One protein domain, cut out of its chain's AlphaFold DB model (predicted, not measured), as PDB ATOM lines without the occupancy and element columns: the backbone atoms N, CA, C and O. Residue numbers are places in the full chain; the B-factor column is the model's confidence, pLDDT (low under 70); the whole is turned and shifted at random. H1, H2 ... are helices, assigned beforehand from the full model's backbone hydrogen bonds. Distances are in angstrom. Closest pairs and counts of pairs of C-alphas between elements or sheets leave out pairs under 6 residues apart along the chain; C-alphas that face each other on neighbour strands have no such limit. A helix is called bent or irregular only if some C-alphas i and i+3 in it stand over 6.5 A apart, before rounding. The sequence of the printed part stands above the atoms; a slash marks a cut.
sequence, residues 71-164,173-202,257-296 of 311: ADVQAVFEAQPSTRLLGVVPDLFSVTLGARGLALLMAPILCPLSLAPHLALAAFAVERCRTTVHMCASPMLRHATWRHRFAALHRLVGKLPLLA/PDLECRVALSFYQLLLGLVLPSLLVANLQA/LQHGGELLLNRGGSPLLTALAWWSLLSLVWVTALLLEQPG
ATOM      1  N   ALA A  71     340.010 279.847 207.768       80.25
ATOM      2  CA  ALA A  71     340.955 279.177 208.657       80.25
ATOM      3  C   ALA A  71     340.936 279.793 210.065       80.25
ATOM      4  O   ALA A  71     340.902 279.057 211.051       80.25
ATOM      5  N   ASP A  72     340.836 281.118 210.170       77.31
ATOM      6  CA  ASP A  72     340.737 281.811 211.462       77.31
ATOM      7  C   ASP A  72     339.448 281.438 212.201       77.31
ATOM      8  O   ASP A  72     339.457 281.141 213.398       77.31
ATOM      9  N   VAL A  73     338.329 281.361 211.475       74.69
ATOM     10  CA  VAL A  73     337.053 280.884 212.035       74.69
ATOM     11  C   VAL A  73     337.168 279.435 212.508       74.69
ATOM     12  O   VAL A  73     336.589 279.067 213.530       74.69
ATOM     13  N   GLN A  74     337.919 278.597 211.790       80.25
ATOM     14  CA  GLN A  74     338.162 277.221 212.210       80.25
ATOM     15  C   GLN A  74     339.004 277.152 213.485       80.25
ATOM     16  O   GLN A  74     338.672 276.365 214.372       80.25
ATOM     17  N   ALA A  75     340.025 277.998 213.614       82.38
ATOM     18  CA  ALA A  75     340.875 278.044 214.798       82.38
ATOM     19  C   ALA A  75     340.073 278.352 216.078       82.38
ATOM     20  O   ALA A  75     340.362 277.791 217.135       82.38
ATOM     21  N   VAL A  76     339.010 279.164 215.981       81.69
ATOM     22  CA  VAL A  76     338.085 279.424 217.102       81.69
ATOM     23  C   VAL A  76     337.423 278.133 217.605       81.69
ATOM     24  O   VAL A  76     337.252 277.953 218.808       81.69
ATOM     25  N   PHE A  77     337.096 277.202 216.708       84.69
ATOM     26  CA  PHE A  77     336.473 275.916 217.047       84.69
ATOM     27  C   PHE A  77     337.458 274.825 217.484       84.69
ATOM     28  O   PHE A  77     337.043 273.757 217.949       84.69
ATOM     29  N   GLU A  78     338.756 275.072 217.330       87.88
ATOM     30  CA  GLU A  78     339.819 274.213 217.854       87.88
ATOM     31  C   GLU A  78     340.175 274.569 219.304       87.88
ATOM     32  O   GLU A  78     340.802 273.769 220.004       87.88
ATOM     33  N   ALA A  79     339.741 275.740 219.783       85.06
ATOM     34  CA  ALA A  79     339.916 276.151 221.166       85.06
ATOM     35  C   ALA A  79     339.114 275.257 222.127       85.06
ATOM     36  O   ALA A  79     338.008 274.797 221.836       85.06
ATOM     37  N   GLN A  80     339.673 275.020 223.312       88.81
ATOM     38  CA  GLN A  80     338.944 274.320 224.365       88.81
ATOM     39  C   GLN A  80     337.944 275.269 225.033       88.81
ATOM     40  O   GLN A  80     338.294 276.422 225.294       88.81
ATOM     41  N   PRO A  81     336.724 274.801 225.350       91.00
ATOM     42  CA  PRO A  81     335.749 275.642 226.025       91.00
ATOM     43  C   PRO A  81     336.187 275.951 227.453       91.00
ATOM     44  O   PRO A  81     336.791 275.117 228.138       91.00
ATOM     45  N   SER A  82     335.816 277.131 227.936       90.00
ATOM     46  CA  SER A  82     336.083 277.519 229.313       90.00
ATOM     47  C   SER A  82     335.316 276.637 230.306       90.00
ATOM     48  O   SER A  82     334.126 276.359 230.152       90.00
ATOM     49  N   THR A  83     335.988 276.205 231.372       88.88
ATOM     50  CA  THR A  83     335.378 275.410 232.453       88.88
ATOM     51  C   THR A  83     334.642 276.267 233.484       88.88
ATOM     52  O   THR A  83     333.881 275.741 234.293       88.88
ATOM     53  N   ARG A  84     334.840 277.591 233.469       89.88
ATOM     54  CA  ARG A  84     334.240 278.524 234.434       89.88
ATOM     55  C   ARG A  84     332.816 278.900 234.016       89.88
ATOM     56  O   ARG A  84     332.540 279.035 232.828       89.88
ATOM     57  N   LEU A  85     331.941 279.183 234.987       83.50
ATOM     58  CA  LEU A  85     330.571 279.666 234.727       83.50
ATOM     59  C   LEU A  85     330.555 280.964 233.906       83.50
ATOM     60  O   LEU A  85     329.875 281.047 232.889       83.50
ATOM     61  N   LEU A  86     331.383 281.947 234.282       85.44
ATOM     62  CA  LEU A  86     331.560 283.191 233.514       85.44
ATOM     63  C   LEU A  86     332.189 282.957 232.129       85.44
ATOM     64  O   LEU A  86     332.084 283.801 231.247       85.44
ATOM     65  N   GLY A  87     332.806 281.793 231.927       84.00
ATOM     66  CA  GLY A  87     333.366 281.362 230.652       84.00
ATOM     67  C   GLY A  87     332.326 281.058 229.575       84.00
ATOM     68  O   GLY A  87     332.677 280.988 228.403       84.00
ATOM     69  N   VAL A  88     331.046 280.935 229.934       86.62
ATOM     70  CA  VAL A  88     329.962 280.706 228.967       86.62
ATOM     71  C   VAL A  88     329.826 281.868 227.982       86.62
ATOM     72  O   VAL A  88     329.554 281.630 226.813       86.62
ATOM     73  N   VAL A  89     330.040 283.110 228.425       85.19
ATOM     74  CA  VAL A  89     329.911 284.302 227.570       85.19
ATOM     75  C   VAL A  89     330.948 284.320 226.439       85.19
ATOM     76  O   VAL A  89     330.532 284.389 225.282       85.19
ATOM     77  N   PRO A  90     332.268 284.226 226.705       83.00
ATOM     78  CA  PRO A  90     333.254 284.168 225.629       83.00
ATOM     79  C   PRO A  90     333.097 282.910 224.770       83.00
ATOM     80  O   PRO A  90     333.258 282.998 223.558       83.00
ATOM     81  N   ASP A  91     332.706 281.766 225.345       89.12
ATOM     82  CA  ASP A  91     332.443 280.554 224.562       89.12
ATOM     83  C   ASP A  91     331.240 280.736 223.612       89.12
ATOM     84  O   ASP A  91     331.306 280.336 222.452       89.12
ATOM     85  N   LEU A  92     330.145 281.359 224.067       88.19
ATOM     86  CA  LEU A  92     328.988 281.693 223.223       88.19
ATOM     87  C   LEU A  92     329.347 282.719 222.154       88.19
ATOM     88  O   LEU A  92     328.871 282.620 221.026       88.19
ATOM     89  N   PHE A  93     330.196 283.688 222.482       84.38
ATOM     90  CA  PHE A  93     330.701 284.651 221.515       84.38
ATOM     91  C   PHE A  93     331.554 283.965 220.440       84.38
ATOM     92  O   PHE A  93     331.329 284.189 219.253       84.38
ATOM     93  N   SER A  94     332.439 283.044 220.827       85.81
ATOM     94  CA  SER A  94     333.190 282.182 219.907       85.81
ATOM     95  C   SER A  94     332.268 281.333 219.039       85.81
ATOM     96  O   SER A  94     332.471 281.255 217.830       85.81
ATOM     97  N   VAL A  95     331.205 280.757 219.613       87.94
ATOM     98  CA  VAL A  95     330.169 280.067 218.832       87.94
ATOM     99  C   VAL A  95     329.438 281.040 217.916       87.94
ATOM    100  O   VAL A  95     329.170 280.666 216.791       87.94
ATOM    101  N   THR A  96     329.154 282.278 218.313       84.44
ATOM    102  CA  THR A  96     328.503 283.278 217.444       84.44
ATOM    103  C   THR A  96     329.386 283.645 216.256       84.44
ATOM    104  O   THR A  96     328.911 283.693 215.121       84.44
ATOM    105  N   LEU A  97     330.671 283.893 216.509       78.94
ATOM    106  CA  LEU A  97     331.668 284.184 215.481       78.94
ATOM    107  C   LEU A  97     331.841 282.986 214.548       78.94
ATOM    108  O   LEU A  97     331.745 283.114 213.328       78.94
ATOM    109  N   GLY A  98     332.019 281.811 215.143       75.50
ATOM    110  CA  GLY A  98     332.198 280.537 214.472       75.50
ATOM    111  C   GLY A  98     330.991 280.132 213.627       75.50
ATOM    112  O   GLY A  98     331.136 279.801 212.452       75.50
ATOM    113  N   ALA A  99     329.794 280.237 214.209       70.38
ATOM    114  CA  ALA A  99     328.484 280.034 213.588       70.38
ATOM    115  C   ALA A  99     328.193 281.013 212.456       70.38
ATOM    116  O   ALA A  99     327.143 280.902 211.827       70.38
ATOM    117  N   ARG A 100     329.069 282.012 212.260       67.19
ATOM    118  CA  ARG A 100     328.808 283.219 211.469       67.19
ATOM    119  C   ARG A 100     327.455 283.838 211.842       67.19
ATOM    120  O   ARG A 100     326.883 284.613 211.085       67.19
ATOM    121  N   GLY A 101     327.000 283.569 213.072       66.06
ATOM    122  CA  GLY A 101     325.826 284.150 213.697       66.06
ATOM    123  C   GLY A 101     325.962 285.658 213.789       66.06
ATOM    124  O   GLY A 101     324.954 286.336 213.738       66.06
ATOM    125  N   LEU A 102     327.193 286.186 213.806       66.62
ATOM    126  CA  LEU A 102     327.456 287.613 213.666       66.62
ATOM    127  C   LEU A 102     327.111 288.146 212.265       66.62
ATOM    128  O   LEU A 102     326.541 289.220 212.170       66.62
ATOM    129  N   ALA A 103     327.388 287.411 211.182       66.44
ATOM    130  CA  ALA A 103     326.942 287.809 209.842       66.44
ATOM    131  C   ALA A 103     325.412 287.787 209.750       66.44
ATOM    132  O   ALA A 103     324.824 288.718 209.203       66.44
ATOM    133  N   LEU A 104     324.778 286.784 210.368       64.19
ATOM    134  CA  LEU A 104     323.323 286.723 210.471       64.19
ATOM    135  C   LEU A 104     322.760 287.866 211.339       64.19
ATOM    136  O   LEU A 104     321.785 288.497 210.969       64.19
ATOM    137  N   LEU A 105     323.399 288.208 212.457       65.81
ATOM    138  CA  LEU A 105     322.996 289.319 213.329       65.81
ATOM    139  C   LEU A 105     323.186 290.681 212.665       65.81
ATOM    140  O   LEU A 105     322.393 291.596 212.872       65.81
ATOM    141  N   MET A 106     324.262 290.832 211.895       64.81
ATOM    142  CA  MET A 106     324.620 292.098 211.273       64.81
ATOM    143  C   MET A 106     323.827 292.343 209.991       64.81
ATOM    144  O   MET A 106     323.460 293.482 209.746       64.81
ATOM    145  N   ALA A 107     323.476 291.326 209.202       63.09
ATOM    146  CA  ALA A 107     322.673 291.493 207.985       63.09
ATOM    147  C   ALA A 107     321.374 292.330 208.152       63.09
ATOM    148  O   ALA A 107     321.162 293.228 207.330       63.09
ATOM    149  N   PRO A 108     320.530 292.131 209.190       53.47
ATOM    150  CA  PRO A 108     319.338 292.950 209.422       53.47
ATOM    151  C   PRO A 108     319.668 294.337 209.976       53.47
ATOM    152  O   PRO A 108     319.035 295.319 209.594       53.47
ATOM    153  N   ILE A 109     320.675 294.439 210.850       56.78
ATOM    154  CA  ILE A 109     321.119 295.722 211.419       56.78
ATOM    155  C   ILE A 109     321.734 296.604 210.323       56.78
ATOM    156  O   ILE A 109     321.617 297.827 210.347       56.78
ATOM    157  N   LEU A 110     322.354 295.978 209.326       56.25
ATOM    158  CA  LEU A 110     323.038 296.627 208.226       56.25
ATOM    159  C   LEU A 110     322.128 296.941 207.034       56.25
ATOM    160  O   LEU A 110     322.685 297.251 205.991       56.25
ATOM    161  N   CYS A 111     320.792 296.956 207.116       55.59
ATOM    162  CA  CYS A 111     319.955 297.408 205.990       55.59
ATOM    163  C   CYS A 111     318.865 298.395 206.402       55.59
ATOM    164  O   CYS A 111     318.087 298.136 207.310       55.59
ATOM    165  N   PRO A 112     318.828 299.545 205.715       51.75
ATOM    166  CA  PRO A 112     318.190 299.644 204.405       51.75
ATOM    167  C   PRO A 112     319.197 299.566 203.251       51.75
ATOM    168  O   PRO A 112     319.981 300.489 203.038       51.75
ATOM    169  N   LEU A 113     319.196 298.473 202.493       52.03
ATOM    170  CA  LEU A 113     319.814 298.410 201.164       52.03
ATOM    171  C   LEU A 113     318.734 298.051 200.147       52.03
ATOM    172  O   LEU A 113     317.693 297.502 200.507       52.03
ATOM    173  N   SER A 114     319.002 298.329 198.871       51.62
ATOM    174  CA  SER A 114     318.260 297.696 197.785       51.62
ATOM    175  C   SER A 114     318.375 296.167 197.887       51.62
ATOM    176  O   SER A 114     319.316 295.627 198.470       51.62
ATOM    177  N   LEU A 115     317.397 295.453 197.331       53.25
ATOM    178  CA  LEU A 115     317.284 293.998 197.456       53.25
ATOM    179  C   LEU A 115     318.542 293.249 196.976       53.25
ATOM    180  O   LEU A 115     318.984 292.305 197.621       53.25
ATOM    181  N   ALA A 116     319.150 293.696 195.874       54.50
ATOM    182  CA  ALA A 116     320.284 293.020 195.239       54.50
ATOM    183  C   ALA A 116     321.522 292.859 196.150       54.50
ATOM    184  O   ALA A 116     321.956 291.726 196.347       54.50
ATOM    185  N   PRO A 117     322.091 293.917 196.759       56.81
ATOM    186  CA  PRO A 117     323.207 293.758 197.690       56.81
ATOM    187  C   PRO A 117     322.816 292.984 198.955       56.81
ATOM    188  O   PRO A 117     323.672 292.314 199.518       56.81
ATOM    189  N   HIS A 118     321.548 293.015 199.388       59.66
ATOM    190  CA  HIS A 118     321.098 292.192 200.514       59.66
ATOM    191  C   HIS A 118     321.115 290.701 200.162       59.66
ATOM    192  O   HIS A 118     321.649 289.900 200.923       59.66
ATOM    193  N   LEU A 119     320.612 290.335 198.980       57.94
ATOM    194  CA  LEU A 119     320.684 288.964 198.474       57.94
ATOM    195  C   LEU A 119     322.129 288.528 198.223       57.94
ATOM    196  O   LEU A 119     322.473 287.404 198.561       57.94
ATOM    197  N   ALA A 120     322.992 289.406 197.706       62.16
ATOM    198  CA  ALA A 120     324.413 289.107 197.528       62.16
ATOM    199  C   ALA A 120     325.120 288.881 198.873       62.16
ATOM    200  O   ALA A 120     325.917 287.960 198.999       62.16
ATOM    201  N   LEU A 121     324.796 289.680 199.894       63.34
ATOM    202  CA  LEU A 121     325.304 289.517 201.257       63.34
ATOM    203  C   LEU A 121     324.791 288.240 201.917       63.34
ATOM    204  O   LEU A 121     325.561 287.549 202.575       63.34
ATOM    205  N   ALA A 122     323.512 287.919 201.730       62.50
ATOM    206  CA  ALA A 122     322.919 286.686 202.223       62.50
ATOM    207  C   ALA A 122     323.522 285.467 201.514       62.50
ATOM    208  O   ALA A 122     323.921 284.528 202.185       62.50
ATOM    209  N   ALA A 123     323.669 285.502 200.189       64.81
ATOM    210  CA  ALA A 123     324.307 284.442 199.411       64.81
ATOM    211  C   ALA A 123     325.781 284.274 199.794       64.81
ATOM    212  O   ALA A 123     326.219 283.154 200.040       64.81
ATOM    213  N   PHE A 124     326.519 285.380 199.935       68.00
ATOM    214  CA  PHE A 124     327.885 285.367 200.446       68.00
ATOM    215  C   PHE A 124     327.932 284.760 201.848       68.00
ATOM    216  O   PHE A 124     328.764 283.900 202.101       68.00
ATOM    217  N   ALA A 125     327.026 285.151 202.750       66.62
ATOM    218  CA  ALA A 125     326.935 284.567 204.082       66.62
ATOM    219  C   ALA A 125     326.629 283.063 204.016       66.62
ATOM    220  O   ALA A 125     327.297 282.304 204.704       66.62
ATOM    221  N   VAL A 126     325.702 282.630 203.158       64.94
ATOM    222  CA  VAL A 126     325.307 281.227 202.950       64.94
ATOM    223  C   VAL A 126     326.464 280.382 202.420       64.94
ATOM    224  O   VAL A 126     326.778 279.365 203.030       64.94
ATOM    225  N   GLU A 127     327.146 280.816 201.355       68.75
ATOM    226  CA  GLU A 127     328.332 280.143 200.788       68.75
ATOM    227  C   GLU A 127     329.423 279.956 201.853       68.75
ATOM    228  O   GLU A 127     330.181 278.988 201.879       68.75
ATOM    229  N   ARG A 128     329.488 280.916 202.768       68.81
ATOM    230  CA  ARG A 128     330.479 280.995 203.824       68.81
ATOM    231  C   ARG A 128     329.992 280.274 205.094       68.81
ATOM    232  O   ARG A 128     330.819 279.930 205.937       68.81
ATOM    233  N   CYS A 129     328.712 279.991 205.280       69.12
ATOM    234  CA  CYS A 129     328.223 279.318 206.476       69.12
ATOM    235  C   CYS A 129     328.611 277.837 206.450       69.12
ATOM    236  O   CYS A 129     328.265 277.091 205.541       69.12
ATOM    237  N   ARG A 130     329.307 277.379 207.495       73.25
ATOM    238  CA  ARG A 130     329.436 275.939 207.733       73.25
ATOM    239  C   ARG A 130     328.087 275.409 208.200       73.25
ATOM    240  O   ARG A 130     327.444 276.018 209.055       73.25
ATOM    241  N   THR A 131     327.697 274.252 207.682       80.12
ATOM    242  CA  THR A 131     326.507 273.548 208.159       80.12
ATOM    243  C   THR A 131     326.657 273.206 209.644       80.12
ATOM    244  O   THR A 131     327.767 273.017 210.163       80.12
ATOM    245  N   THR A 132     325.531 273.093 210.350       82.94
ATOM    246  CA  THR A 132     325.514 272.689 211.768       82.94
ATOM    247  C   THR A 132     326.203 271.337 211.979       82.94
ATOM    248  O   THR A 132     326.812 271.107 213.022       82.94
ATOM    249  N   VAL A 133     326.202 270.478 210.954       86.25
ATOM    250  CA  VAL A 133     326.939 269.211 210.913       86.25
ATOM    251  C   VAL A 133     328.441 269.418 211.108       86.25
ATOM    252  O   VAL A 133     329.030 268.818 212.008       86.25
ATOM    253  N   HIS A 134     329.061 270.292 210.312       87.00
ATOM    254  CA  HIS A 134     330.494 270.572 210.418       87.00
ATOM    255  C   HIS A 134     330.861 271.242 211.744       87.00
ATOM    256  O   HIS A 134     331.935 270.992 212.288       87.00
ATOM    257  N   MET A 135     329.964 272.062 212.293       88.06
ATOM    258  CA  MET A 135     330.169 272.679 213.604       88.06
ATOM    259  C   MET A 135     330.149 271.650 214.719       88.06
ATOM    260  O   MET A 135     331.054 271.632 215.550       88.06
ATOM    261  N   CYS A 136     329.161 270.760 214.722       91.06
ATOM    262  CA  CYS A 136     329.059 269.707 215.727       91.06
ATOM    263  C   CYS A 136     330.185 268.674 215.634       91.06
ATOM    264  O   CYS A 136     330.495 268.028 216.630       91.06
ATOM    265  N   ALA A 137     330.851 268.559 214.483       91.62
ATOM    266  CA  ALA A 137     332.069 267.767 214.354       91.62
ATOM    267  C   ALA A 137     333.304 268.428 215.006       91.62
ATOM    268  O   ALA A 137     334.321 267.755 215.188       91.62
ATOM    269  N   SER A 138     333.237 269.714 215.374       91.69
ATOM    270  CA  SER A 138     334.385 270.443 215.918       91.69
ATOM    271  C   SER A 138     334.811 269.971 217.317       91.69
ATOM    272  O   SER A 138     333.960 269.606 218.135       91.69
ATOM    273  N   PRO A 139     336.116 270.036 217.651       93.06
ATOM    274  CA  PRO A 139     336.612 269.667 218.978       93.06
ATOM    275  C   PRO A 139     335.939 270.444 220.115       93.06
ATOM    276  O   PRO A 139     335.586 269.845 221.134       93.06
ATOM    277  N   MET A 140     335.712 271.751 219.934       92.69
ATOM    278  CA  MET A 140     335.081 272.595 220.951       92.69
ATOM    279  C   MET A 140     333.672 272.108 221.303       92.69
ATOM    280  O   MET A 140     333.364 271.931 222.481       92.69
ATOM    281  N   LEU A 141     332.821 271.852 220.302       93.19
ATOM    282  CA  LEU A 141     331.423 271.473 220.543       93.19
ATOM    283  C   LEU A 141     331.253 270.009 220.965       93.19
ATOM    284  O   LEU A 141     330.292 269.685 221.663       93.19
ATOM    285  N   ARG A 142     332.209 269.137 220.622       94.62
ATOM    286  CA  ARG A 142     332.238 267.744 221.106       94.62
ATOM    287  C   ARG A 142     332.727 267.619 222.549       94.62
ATOM    288  O   ARG A 142     332.535 266.568 223.166       94.62
ATOM    289  N   HIS A 143     333.336 268.666 223.101       94.94
ATOM    290  CA  HIS A 143     333.836 268.667 224.470       94.94
ATOM    291  C   HIS A 143     332.708 268.445 225.494       94.94
ATOM    292  O   HIS A 143     331.597 268.962 225.350       94.94
ATOM    293  N   ALA A 144     333.007 267.725 226.582       94.88
ATOM    294  CA  ALA A 144     332.026 267.359 227.612       94.88
ATOM    295  C   ALA A 144     331.288 268.575 228.203       94.88
ATOM    296  O   ALA A 144     330.082 268.520 228.434       94.88
ATOM    297  N   THR A 145     331.991 269.700 228.375       94.81
ATOM    298  CA  THR A 145     331.408 270.968 228.843       94.81
ATOM    299  C   THR A 145     330.268 271.456 227.949       94.81
ATOM    300  O   THR A 145     329.203 271.805 228.452       94.81
ATOM    301  N   TRP A 146     330.457 271.463 226.625       93.81
ATOM    302  CA  TRP A 146     329.420 271.902 225.689       93.81
ATOM    303  C   TRP A 146     328.271 270.906 225.609       93.81
ATOM    304  O   TRP A 146     327.119 271.327 225.624       93.81
ATOM    305  N   ARG A 147     328.560 269.602 225.654       93.38
ATOM    306  CA  ARG A 147     327.519 268.564 225.743       93.38
ATOM    307  C   ARG A 147     326.623 268.770 226.964       93.38
ATOM    308  O   ARG A 147     325.403 268.735 226.843       93.38
ATOM    309  N   HIS A 148     327.210 269.079 228.122       92.88
ATOM    310  CA  HIS A 148     326.437 269.389 229.325       92.88
ATOM    311  C   HIS A 148     325.576 270.652 229.159       92.88
ATOM    312  O   HIS A 148     324.409 270.663 229.554       92.88
ATOM    313  N   ARG A 149     326.124 271.705 228.537       92.69
ATOM    314  CA  ARG A 149     325.388 272.946 228.242       92.69
ATOM    315  C   ARG A 149     324.237 272.713 227.259       92.69
ATOM    316  O   ARG A 149     323.149 273.226 227.496       92.69
ATOM    317  N   PHE A 150     324.433 271.909 226.214       90.94
ATOM    318  CA  PHE A 150     323.370 271.539 225.276       90.94
ATOM    319  C   PHE A 150     322.273 270.727 225.960       90.94
ATOM    320  O   PHE A 150     321.101 271.066 225.819       90.94
ATOM    321  N   ALA A 151     322.624 269.741 226.785       89.69
ATOM    322  CA  ALA A 151     321.643 268.992 227.569       89.69
ATOM    323  C   ALA A 151     320.865 269.891 228.553       89.69
ATOM    324  O   ALA A 151     319.674 269.691 228.794       89.69
ATOM    325  N   ALA A 152     321.515 270.897 229.148       89.94
ATOM    326  CA  ALA A 152     320.836 271.894 229.974       89.94
ATOM    327  C   ALA A 152     319.882 272.776 229.150       89.94
ATOM    328  O   ALA A 152     318.747 272.988 229.573       89.94
ATOM    329  N   LEU A 153     320.310 273.231 227.968       87.50
ATOM    330  CA  LEU A 153     319.484 274.010 227.045       87.50
ATOM    331  C   LEU A 153     318.245 273.222 226.602       87.50
ATOM    332  O   LEU A 153     317.140 273.738 226.715       87.50
ATOM    333  N   HIS A 154     318.406 271.963 226.188       83.81
ATOM    334  CA  HIS A 154     317.293 271.078 225.814       83.81
ATOM    335  C   HIS A 154     316.281 270.909 226.948       83.81
ATOM    336  O   HIS A 154     315.079 271.060 226.736       83.81
ATOM    337  N   ARG A 155     316.760 270.688 228.179       85.94
ATOM    338  CA  ARG A 155     315.894 270.616 229.369       85.94
ATOM    339  C   ARG A 155     315.162 271.926 229.653       85.94
ATOM    340  O   ARG A 155     314.052 271.885 230.174       85.94
ATOM    341  N   LEU A 156     315.772 273.072 229.360       84.19
ATOM    342  CA  LEU A 156     315.143 274.378 229.540       84.19
ATOM    343  C   LEU A 156     314.092 274.646 228.460       84.19
ATOM    344  O   LEU A 156     312.982 275.053 228.790       84.19
ATOM    345  N   VAL A 157     314.407 274.351 227.196       77.75
ATOM    346  CA  VAL A 157     313.469 274.479 226.071       77.75
ATOM    347  C   VAL A 157     312.258 273.568 226.269       77.75
ATOM    348  O   VAL A 157     311.133 274.024 226.099       77.75
ATOM    349  N   GLY A 158     312.461 272.332 226.735       75.31
ATOM    350  CA  GLY A 158     311.369 271.401 227.036       75.31
ATOM    351  C   GLY A 158     310.433 271.849 228.168       75.31
ATOM    352  O   GLY A 158     309.340 271.307 228.296       75.31
ATOM    353  N   LYS A 159     310.827 272.842 228.980       79.75
ATOM    354  CA  LYS A 159     309.967 273.449 230.013       79.75
ATOM    355  C   LYS A 159     309.155 274.639 229.501       79.75
ATOM    356  O   LYS A 159     308.307 275.139 230.238       79.75
ATOM    357  N   LEU A 160     309.415 275.129 228.285       74.25
ATOM    358  CA  LEU A 160     308.675 276.257 227.727       74.25
ATOM    359  C   LEU A 160     307.282 275.781 227.268       74.25
ATOM    360  O   LEU A 160     307.193 274.934 226.380       74.25
ATOM    361  N   PRO A 161     306.185 276.335 227.821       63.47
ATOM    362  CA  PRO A 161     304.824 275.823 227.610       63.47
ATOM    363  C   PRO A 161     304.321 275.961 226.164       63.47
ATOM    364  O   PRO A 161     303.387 275.275 225.770       63.47
ATOM    365  N   LEU A 162     304.953 276.823 225.364       60.78
ATOM    366  CA  LEU A 162     304.627 277.051 223.951       60.78
ATOM    367  C   LEU A 162     305.304 276.056 222.992       60.78
ATOM    368  O   LEU A 162     304.967 276.031 221.814       60.78
ATOM    369  N   LEU A 163     306.256 275.254 223.480       58.38
ATOM    370  CA  LEU A 163     307.034 274.289 222.690       58.38
ATOM    371  C   LEU A 163     306.919 272.872 223.269       58.38
ATOM    372  O   LEU A 163     307.863 272.091 223.160       58.38
ATOM    373  N   ALA A 164     305.794 272.561 223.927       44.00
ATOM    374  CA  ALA A 164     305.576 271.285 224.599       44.00
ATOM    375  C   ALA A 164     305.917 270.117 223.651       44.00
ATOM    376  O   ALA A 164     305.274 269.962 222.608       44.00
ATOM    377  N   PRO A 173     324.089 262.349 220.678       89.06
ATOM    378  CA  PRO A 173     324.761 263.594 221.066       89.06
ATOM    379  C   PRO A 173     325.028 264.541 219.887       89.06
ATOM    380  O   PRO A 173     325.038 265.760 220.059       89.06
ATOM    381  N   ASP A 174     325.201 263.994 218.683       88.81
ATOM    382  CA  ASP A 174     325.343 264.797 217.469       88.81
ATOM    383  C   ASP A 174     324.025 265.492 217.104       88.81
ATOM    384  O   ASP A 174     324.036 266.661 216.717       88.81
ATOM    385  N   LEU A 175     322.883 264.810 217.267       84.88
ATOM    386  CA  LEU A 175     321.563 265.407 217.065       84.88
ATOM    387  C   LEU A 175     321.292 266.501 218.105       84.88
ATOM    388  O   LEU A 175     320.858 267.591 217.735       84.88
ATOM    389  N   GLU A 176     321.615 266.257 219.380       87.44
ATOM    390  CA  GLU A 176     321.466 267.257 220.447       87.44
ATOM    391  C   GLU A 176     322.247 268.535 220.139       87.44
ATOM    392  O   GLU A 176     321.701 269.633 220.270       87.44
ATOM    393  N   CYS A 177     323.497 268.394 219.688       91.06
ATOM    394  CA  CYS A 177     324.319 269.523 219.270       91.06
ATOM    395  C   CYS A 177     323.695 270.270 218.086       91.06
ATOM    396  O   CYS A 177     323.584 271.497 218.127       91.06
ATOM    397  N   ARG A 178     323.253 269.551 217.042       88.56
ATOM    398  CA  ARG A 178     322.674 270.177 215.843       88.56
ATOM    399  C   ARG A 178     321.412 270.954 216.181       88.56
ATOM    400  O   ARG A 178     321.291 272.099 215.766       88.56
ATOM    401  N   VAL A 179     320.503 270.368 216.960       83.50
ATOM    402  CA  VAL A 179     319.266 271.042 217.374       83.50
ATOM    403  C   VAL A 179     319.582 272.262 218.238       83.50
ATOM    404  O   VAL A 179     319.011 273.325 218.011       83.50
ATOM    405  N   ALA A 180     320.528 272.152 219.176       87.69
ATOM    406  CA  ALA A 180     320.932 273.277 220.012       87.69
ATOM    407  C   ALA A 180     321.550 274.425 219.195       87.69
ATOM    408  O   ALA A 180     321.204 275.585 219.414       87.69
ATOM    409  N   LEU A 181     322.426 274.120 218.232       87.00
ATOM    410  CA  LEU A 181     322.999 275.122 217.330       87.00
ATOM    411  C   LEU A 181     321.951 275.740 216.409       87.00
ATOM    412  O   LEU A 181     321.950 276.956 216.248       87.00
ATOM    413  N   SER A 182     321.053 274.942 215.830       82.12
ATOM    414  CA  SER A 182     319.964 275.460 214.996       82.12
ATOM    415  C   SER A 182     319.047 276.377 215.803       82.12
ATOM    416  O   SER A 182     318.718 277.466 215.343       82.12
ATOM    417  N   PHE A 183     318.688 275.987 217.031       81.19
ATOM    418  CA  PHE A 183     317.924 276.832 217.949       81.19
ATOM    419  C   PHE A 183     318.667 278.134 218.269       81.19
ATOM    420  O   PHE A 183     318.077 279.211 218.254       81.19
ATOM    421  N   TYR A 184     319.974 278.056 218.513       84.19
ATOM    422  CA  TYR A 184     320.803 279.230 218.764       84.19
ATOM    423  C   TYR A 184     320.870 280.173 217.554       84.19
ATOM    424  O   TYR A 184     320.688 281.381 217.700       84.19
ATOM    425  N   GLN A 185     321.071 279.632 216.351       80.81
ATOM    426  CA  GLN A 185     321.064 280.397 215.104       80.81
ATOM    427  C   GLN A 185     319.691 281.016 214.827       80.81
ATOM    428  O   GLN A 185     319.626 282.161 214.398       80.81
ATOM    429  N   LEU A 186     318.599 280.309 215.127       73.44
ATOM    430  CA  LEU A 186     317.233 280.835 215.080       73.44
ATOM    431  C   LEU A 186     317.030 281.994 216.049       73.44
ATOM    432  O   LEU A 186     316.453 283.020 215.691       73.44
ATOM    433  N   LEU A 187     317.509 281.837 217.280       76.19
ATOM    434  CA  LEU A 187     317.388 282.855 218.309       76.19
ATOM    435  C   LEU A 187     318.141 284.127 217.902       76.19
ATOM    436  O   LEU A 187     317.588 285.218 218.002       76.19
ATOM    437  N   LEU A 188     319.377 283.989 217.420       75.25
ATOM    438  CA  LEU A 188     320.209 285.123 217.014       75.25
ATOM    439  C   LEU A 188     319.805 285.726 215.669       75.25
ATOM    440  O   LEU A 188     319.875 286.937 215.499       75.25
ATOM    441  N   GLY A 189     319.444 284.880 214.710       68.06
ATOM    442  CA  GLY A 189     319.115 285.281 213.354       68.06
ATOM    443  C   GLY A 189     317.702 285.825 213.273       68.06
ATOM    444  O   GLY A 189     317.506 286.905 212.756       68.06
ATOM    445  N   LEU A 190     316.706 285.149 213.831       67.00
ATOM    446  CA  LEU A 190     315.310 285.541 213.652       67.00
ATOM    447  C   LEU A 190     314.757 286.259 214.882       67.00
ATOM    448  O   LEU A 190     314.370 287.422 214.809       67.00
ATOM    449  N   VAL A 191     314.743 285.578 216.027       65.88
ATOM    450  CA  VAL A 191     313.971 286.025 217.195       65.88
ATOM    451  C   VAL A 191     314.510 287.335 217.765       65.88
ATOM    452  O   VAL A 191     313.747 288.276 217.969       65.88
ATOM    453  N   LEU A 192     315.817 287.416 218.019       66.06
ATOM    454  CA  LEU A 192     316.426 288.584 218.647       66.06
ATOM    455  C   LEU A 192     316.306 289.836 217.756       66.06
ATOM    456  O   LEU A 192     315.848 290.859 218.271       66.06
ATOM    457  N   PRO A 193     316.602 289.790 216.440       64.19
ATOM    458  CA  PRO A 193     316.340 290.915 215.549       64.19
ATOM    459  C   PRO A 193     314.860 291.291 215.488       64.19
ATOM    460  O   PRO A 193     314.548 292.472 215.616       64.19
ATOM    461  N   SER A 194     313.935 290.330 215.378       59.66
ATOM    462  CA  SER A 194     312.496 290.628 215.377       59.66
ATOM    463  C   SER A 194     312.040 291.311 216.670       59.66
ATOM    464  O   SER A 194     311.278 292.276 216.610       59.66
ATOM    465  N   LEU A 195     312.536 290.876 217.832       57.81
ATOM    466  CA  LEU A 195     312.242 291.517 219.116       57.81
ATOM    467  C   LEU A 195     312.824 292.929 219.192       57.81
ATOM    468  O   LEU A 195     312.130 293.849 219.625       57.81
ATOM    469  N   LEU A 196     314.072 293.125 218.763       61.69
ATOM    470  CA  LEU A 196     314.690 294.453 218.717       61.69
ATOM    471  C   LEU A 196     313.872 295.399 217.836       61.69
ATOM    472  O   LEU A 196     313.563 296.515 218.241       61.69
ATOM    473  N   VAL A 197     313.453 294.930 216.665       60.81
ATOM    474  CA  VAL A 197     312.627 295.694 215.730       60.81
ATOM    475  C   VAL A 197     311.271 296.027 216.319       60.81
ATOM    476  O   VAL A 197     310.871 297.186 216.268       60.81
ATOM    477  N   ALA A 198     310.578 295.045 216.896       57.06
ATOM    478  CA  ALA A 198     309.278 295.264 217.515       57.06
ATOM    479  C   ALA A 198     309.366 296.338 218.610       57.06
ATOM    480  O   ALA A 198     308.543 297.250 218.645       57.06
ATOM    481  N   ASN A 199     310.415 296.297 219.438       58.59
ATOM    482  CA  ASN A 199     310.648 297.301 220.476       58.59
ATOM    483  C   ASN A 199     311.012 298.682 219.905       58.59
ATOM    484  O   ASN A 199     310.560 299.698 220.428       58.59
ATOM    485  N   LEU A 200     311.791 298.741 218.822       58.94
ATOM    486  CA  LEU A 200     312.147 300.004 218.164       58.94
ATOM    487  C   LEU A 200     310.962 300.625 217.404       58.94
ATOM    488  O   LEU A 200     310.869 301.850 217.306       58.94
ATOM    489  N   GLN A 201     310.054 299.802 216.875       57.62
ATOM    490  CA  GLN A 201     308.903 300.244 216.085       57.62
ATOM    491  C   GLN A 201     307.665 300.543 216.918       57.62
ATOM    492  O   GLN A 201     306.911 301.427 216.525       57.62
ATOM    493  N   ALA A 202     307.462 299.879 218.058       56.66
ATOM    494  CA  ALA A 202     306.339 300.145 218.956       56.66
ATOM    495  C   ALA A 202     306.105 301.649 219.228       56.66
ATOM    496  O   ALA A 202     304.983 302.111 219.007       56.66
ATOM    497  N   LEU A 257     299.413 291.141 204.838       42.31
ATOM    498  CA  LEU A 257     300.181 290.348 203.875       42.31
ATOM    499  C   LEU A 257     300.566 291.165 202.639       42.31
ATOM    500  O   LEU A 257     301.703 291.070 202.188       42.31
ATOM    501  N   GLN A 258     299.666 292.000 202.123       48.91
ATOM    502  CA  GLN A 258     299.934 292.948 201.042       48.91
ATOM    503  C   GLN A 258     300.856 294.062 201.516       48.91
ATOM    504  O   GLN A 258     301.773 294.394 200.793       48.91
ATOM    505  N   HIS A 259     300.710 294.570 202.740       52.06
ATOM    506  CA  HIS A 259     301.606 295.551 203.347       52.06
ATOM    507  C   HIS A 259     302.957 294.916 203.640       52.06
ATOM    508  O   HIS A 259     303.968 295.544 203.387       52.06
ATOM    509  N   GLY A 260     302.999 293.657 204.083       48.12
ATOM    510  CA  GLY A 260     304.214 292.848 204.181       48.12
ATOM    511  C   GLY A 260     304.865 292.628 202.814       48.12
ATOM    512  O   GLY A 260     306.079 292.740 202.698       48.12
ATOM    513  N   GLY A 261     304.072 292.399 201.769       44.94
ATOM    514  CA  GLY A 261     304.505 292.287 200.376       44.94
ATOM    515  C   GLY A 261     304.977 293.614 199.781       44.94
ATOM    516  O   GLY A 261     305.993 293.650 199.105       44.94
ATOM    517  N   GLU A 262     304.310 294.725 200.069       49.66
ATOM    518  CA  GLU A 262     304.667 296.089 199.667       49.66
ATOM    519  C   GLU A 262     305.878 296.595 200.449       49.66
ATOM    520  O   GLU A 262     306.730 297.275 199.880       49.66
ATOM    521  N   LEU A 263     306.001 296.198 201.718       50.62
ATOM    522  CA  LEU A 263     307.200 296.321 202.536       50.62
ATOM    523  C   LEU A 263     308.334 295.545 201.880       50.62
ATOM    524  O   LEU A 263     309.328 296.155 201.523       50.62
ATOM    525  N   LEU A 264     308.177 294.247 201.611       47.53
ATOM    526  CA  LEU A 264     309.175 293.425 200.911       47.53
ATOM    527  C   LEU A 264     309.544 294.000 199.528       47.53
ATOM    528  O   LEU A 264     310.708 293.971 199.132       47.53
ATOM    529  N   LEU A 265     308.585 294.565 198.800       51.03
ATOM    530  CA  LEU A 265     308.775 295.151 197.468       51.03
ATOM    531  C   LEU A 265     309.167 296.638 197.504       51.03
ATOM    532  O   LEU A 265     309.304 297.260 196.449       51.03
ATOM    533  N   ASN A 266     309.375 297.211 198.694       52.50
ATOM    534  CA  ASN A 266     309.738 298.611 198.920       52.50
ATOM    535  C   ASN A 266     308.789 299.643 198.266       52.50
ATOM    536  O   ASN A 266     309.209 300.749 197.919       52.50
ATOM    537  N   ARG A 267     307.505 299.311 198.087       50.91
ATOM    538  CA  ARG A 267     306.478 300.221 197.553       50.91
ATOM    539  C   ARG A 267     305.909 301.096 198.676       50.91
ATOM    540  O   ARG A 267     304.763 300.957 199.068       50.91
ATOM    541  N   GLY A 268     306.737 301.988 199.222       55.12
ATOM    542  CA  GLY A 268     306.316 303.016 200.192       55.12
ATOM    543  C   GLY A 268     306.624 302.725 201.667       55.12
ATOM    544  O   GLY A 268     306.395 303.586 202.515       55.12
ATOM    545  N   GLY A 269     307.179 301.553 201.988       58.34
ATOM    546  CA  GLY A 269     307.661 301.217 203.331       58.34
ATOM    547  C   GLY A 269     309.039 301.812 203.645       58.34
ATOM    548  O   GLY A 269     309.820 302.122 202.746       58.34
ATOM    549  N   SER A 270     309.372 301.960 204.936       63.91
ATOM    550  CA  SER A 270     310.745 302.322 205.305       63.91
ATOM    551  C   SER A 270     311.686 301.183 204.881       63.91
ATOM    552  O   SER A 270     311.395 300.020 205.166       63.91
ATOM    553  N   PRO A 271     312.828 301.467 204.248       52.94
ATOM    554  CA  PRO A 271     313.672 300.420 203.674       52.94
ATOM    555  C   PRO A 271     314.323 299.503 204.732       52.94
ATOM    556  O   PRO A 271     314.774 298.405 204.417       52.94
ATOM    557  N   LEU A 272     314.336 299.922 206.004       50.31
ATOM    558  CA  LEU A 272     314.701 299.088 207.155       50.31
ATOM    559  C   LEU A 272     313.686 297.954 207.346       50.31
ATOM    560  O   LEU A 272     314.024 296.796 207.546       50.31
ATOM    561  N   LEU A 273     312.417 298.311 207.239       52.62
ATOM    562  CA  LEU A 273     311.255 297.461 207.435       52.62
ATOM    563  C   LEU A 273     311.157 296.402 206.317       52.62
ATOM    564  O   LEU A 273     310.961 295.219 206.590       52.62
ATOM    565  N   THR A 274     311.436 296.817 205.080       55.72
ATOM    566  CA  THR A 274     311.646 295.953 203.909       55.72
ATOM    567  C   THR A 274     312.740 294.913 204.143       55.72
ATOM    568  O   THR A 274     312.543 293.720 203.921       55.72
ATOM    569  N   ALA A 275     313.905 295.359 204.618       52.97
ATOM    570  CA  ALA A 275     315.045 294.485 204.851       52.97
ATOM    571  C   ALA A 275     314.785 293.470 205.966       52.97
ATOM    572  O   ALA A 275     315.208 292.325 205.867       52.97
ATOM    573  N   LEU A 276     314.047 293.864 207.000       55.16
ATOM    574  CA  LEU A 276     313.683 292.994 208.116       55.16
ATOM    575  C   LEU A 276     312.657 291.928 207.731       55.16
ATOM    576  O   LEU A 276     312.749 290.788 208.196       55.16
ATOM    577  N   ALA A 277     311.709 292.269 206.861       56.97
ATOM    578  CA  ALA A 277     310.782 291.298 206.299       56.97
ATOM    579  C   ALA A 277     311.533 290.267 205.435       56.97
ATOM    580  O   ALA A 277     311.353 289.062 205.619       56.97
ATOM    581  N   TRP A 278     312.446 290.722 204.568       54.94
ATOM    582  CA  TRP A 278     313.291 289.832 203.759       54.94
ATOM    583  C   TRP A 278     314.210 288.973 204.609       54.94
ATOM    584  O   TRP A 278     314.392 287.795 204.328       54.94
ATOM    585  N   TRP A 279     314.755 289.547 205.670       56.53
ATOM    586  CA  TRP A 279     315.601 288.856 206.621       56.53
ATOM    587  C   TRP A 279     314.853 287.754 207.377       56.53
ATOM    588  O   TRP A 279     315.372 286.651 207.542       56.53
ATOM    589  N   SER A 280     313.616 288.028 207.792       54.09
ATOM    590  CA  SER A 280     312.755 287.029 208.428       54.09
ATOM    591  C   SER A 280     312.433 285.898 207.452       54.09
ATOM    592  O   SER A 280     312.498 284.730 207.828       54.09
ATOM    593  N   LEU A 281     312.177 286.236 206.184       56.16
ATOM    594  CA  LEU A 281     311.945 285.273 205.109       56.16
ATOM    595  C   LEU A 281     313.196 284.428 204.814       56.16
ATOM    596  O   LEU A 281     313.104 283.211 204.732       56.16
ATOM    597  N   LEU A 282     314.374 285.048 204.703       55.09
ATOM    598  CA  LEU A 282     315.654 284.371 204.478       55.09
ATOM    599  C   LEU A 282     316.049 283.496 205.665       55.09
ATOM    600  O   LEU A 282     316.504 282.377 205.461       55.09
ATOM    601  N   SER A 283     315.828 283.964 206.892       53.16
ATOM    602  CA  SER A 283     316.033 283.171 208.107       53.16
ATOM    603  C   SER A 283     315.080 281.979 208.144       53.16
ATOM    604  O   SER A 283     315.504 280.875 208.468       53.16
ATOM    605  N   LEU A 284     313.814 282.167 207.756       53.53
ATOM    606  CA  LEU A 284     312.841 281.083 207.637       53.53
ATOM    607  C   LEU A 284     313.265 280.074 206.563       53.53
ATOM    608  O   LEU A 284     313.278 278.878 206.832       53.53
ATOM    609  N   VAL A 285     313.661 280.533 205.373       52.91
ATOM    610  CA  VAL A 285     314.150 279.679 204.277       52.91
ATOM    611  C   VAL A 285     315.414 278.930 204.692       52.91
ATOM    612  O   VAL A 285     315.501 277.728 204.466       52.91
ATOM    613  N   TRP A 286     316.355 279.595 205.360       55.06
ATOM    614  CA  TRP A 286     317.579 278.993 205.892       55.06
ATOM    615  C   TRP A 286     317.280 277.909 206.925       55.06
ATOM    616  O   TRP A 286     317.828 276.813 206.872       55.06
ATOM    617  N   VAL A 287     316.362 278.183 207.846       53.22
ATOM    618  CA  VAL A 287     315.933 277.218 208.863       53.22
ATOM    619  C   VAL A 287     315.204 276.054 208.219       53.22
ATOM    620  O   VAL A 287     315.437 274.912 208.592       53.22
ATOM    621  N   THR A 288     314.373 276.327 207.216       50.56
ATOM    622  CA  THR A 288     313.687 275.292 206.441       50.56
ATOM    623  C   THR A 288     314.710 274.432 205.701       50.56
ATOM    624  O   THR A 288     314.611 273.214 205.753       50.56
ATOM    625  N   ALA A 289     315.750 275.023 205.105       53.47
ATOM    626  CA  ALA A 289     316.847 274.295 204.474       53.47
ATOM    627  C   ALA A 289     317.624 273.432 205.485       53.47
ATOM    628  O   ALA A 289     317.837 272.252 205.235       53.47
ATOM    629  N   LEU A 290     317.949 273.965 206.669       55.41
ATOM    630  CA  LEU A 290     318.598 273.205 207.748       55.41
ATOM    631  C   LEU A 290     317.720 272.068 208.300       55.41
ATOM    632  O   LEU A 290     318.244 271.035 208.722       55.41
ATOM    633  N   LEU A 291     316.397 272.252 208.326       53.69
ATOM    634  CA  LEU A 291     315.436 271.211 208.695       53.69
ATOM    635  C   LEU A 291     315.320 270.143 207.597       53.69
ATOM    636  O   LEU A 291     315.236 268.960 207.914       53.69
ATOM    637  N   LEU A 292     315.374 270.539 206.323       50.16
ATOM    638  CA  LEU A 292     315.378 269.629 205.171       50.16
ATOM    639  C   LEU A 292     316.694 268.839 205.054       50.16
ATOM    640  O   LEU A 292     316.677 267.685 204.632       50.16
ATOM    641  N   GLU A 293     317.821 269.404 205.498       55.19
ATOM    642  CA  GLU A 293     319.118 268.715 205.613       55.19
ATOM    643  C   GLU A 293     319.170 267.668 206.744       55.19
ATOM    644  O   GLU A 293     320.185 266.988 206.917       55.19
ATOM    645  N   GLN A 294     318.096 267.501 207.523       54.31
ATOM    646  CA  GLN A 294     317.968 266.457 208.543       54.31
ATOM    647  C   GLN A 294     317.092 265.303 208.018       54.31
ATOM    648  O   GLN A 294     315.939 265.172 208.437       54.31
ATOM    649  N   PRO A 295     317.611 264.408 207.151       50.72
ATOM    650  CA  PRO A 295     316.815 263.329 206.560       50.72
ATOM    651  C   PRO A 295     316.186 262.396 207.611       50.72
ATOM    652  O   PRO A 295     315.162 261.780 207.347       50.72
ATOM    653  N   GLY A 296     316.744 262.325 208.828       52.44
ATOM    654  CA  GLY A 296     316.209 261.503 209.919       52.44
ATOM    655  C   GLY A 296     314.964 262.062 210.625       52.44
ATOM    656  O   GLY A 296     314.206 261.285 211.197       52.44
TER     657      GLY A 296
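AT A GLANCE: This is residues 71 to 164, 173 to 202 and 257 to 296 of the 311 residues of an uncharacterized protein of Micractinium conductrix (UniProt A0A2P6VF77). The long helix H8, bent but running nearly straight, lies side by side with H3 and H10, and H4 packs on H3 and H10 away from H8, in a short bundle of four roughly aligned helices. Round the first arm of H8, H7 crosses it steeply, the small H5 packs on it, and the hairpin of H1 and H2 sits close by with H6; at the other end of the bundle H9 packs across the beginning of H10. Residues 158 to 164, after H7, stick out. The 164 printed residues include ten named helices, H1 to H10 in chain order, and no named strand: the class is all helix. The whole is compact, with a radius of gyration of the C-alphas of 17.1 A and spans of 52 by 41 by 35 A.

IN THESE COORDINATES: Find C-alpha 173 at (324.761, 263.594, 221.066), where H8, residues 173 to 202, begins. By its hydrogen bonds it was assigned as one helix, but it is bent: C-alphas 189 and 192 are 6.8 A apart. Its arms are H8a, residues 173 to 189, 23.7 A long, and H8b, residues 192 to 202, 15.3 A long. Look next for H10, residues 271 to 292, 30.9 A long, ending at C-alpha 292 at (315.378, 269.629, 205.171), and for H9, residues 257 to 264. Go back to C-alpha 71 at (340.955, 279.177, 208.657) for H1, residues 71 to 78; then come H2, 85 to 98, 20.3 A, H3, 101 to 109, H4, 115 to 128, 19.6 A, H5, 132 to 136, H6, 139 to 142, and H7, 144 to 157, 19.9 A.

HOW THE PARTS SIT: H8a and H8b stand at a shallow tilt of 24 degrees. H8a, with residues 182 to 189 alone, touches H10 at a shallow tilt of 10 degrees, opposite ways; the closest C-alphas, Gly 189 and Ser 283, are 6.4 A apart. H3 touches H8a, C-alphas 104 and 189 being closest at 5.3 A. H3 and H4 form a helical hairpin at 5 degrees, closest at C-alphas 103 and 125, 6.6 A. H7 touches H8a at a steep tilt of 63 degrees, C-alphas 150 and 180 closest at 6.1 A. H5 touches H8a, C-alphas 132 and 178 at 5.6 A. H1 and H2 form a helical hairpin, closest at C-alphas 73 and 98, 5.4 A; H1 touches H6, C-alphas 77 and 140 at 5.3 A. H9 is about perpendicular to H10, at 76 degrees, and touches it, C-alphas 264 and 274 at 4.6 A. H7 and H10 are apart. Every O i to N i+4 pair is within hydrogen-bond range in H4, H5, H7, H8a, H8b, H9 and H10, against 3 of 4 in H1, 8 of 10 in H2 and 3 of 5 in H3; H6 is too short for one.

THE WHOLE: The C-alphas of Ala 144 and Gly 268, the two farthest apart, are 51.8 A from each other. Residues 165 to 172 and 203 to 256 are not printed; the gaps are 21.0 A and 19.0 A between C-alphas. Of the links printed whole, none is long. The mean pLDDT of the printed part is 70.4; residues 100 to 129, 161 to 164, 189 to 202 and 257 to 296 are under 70.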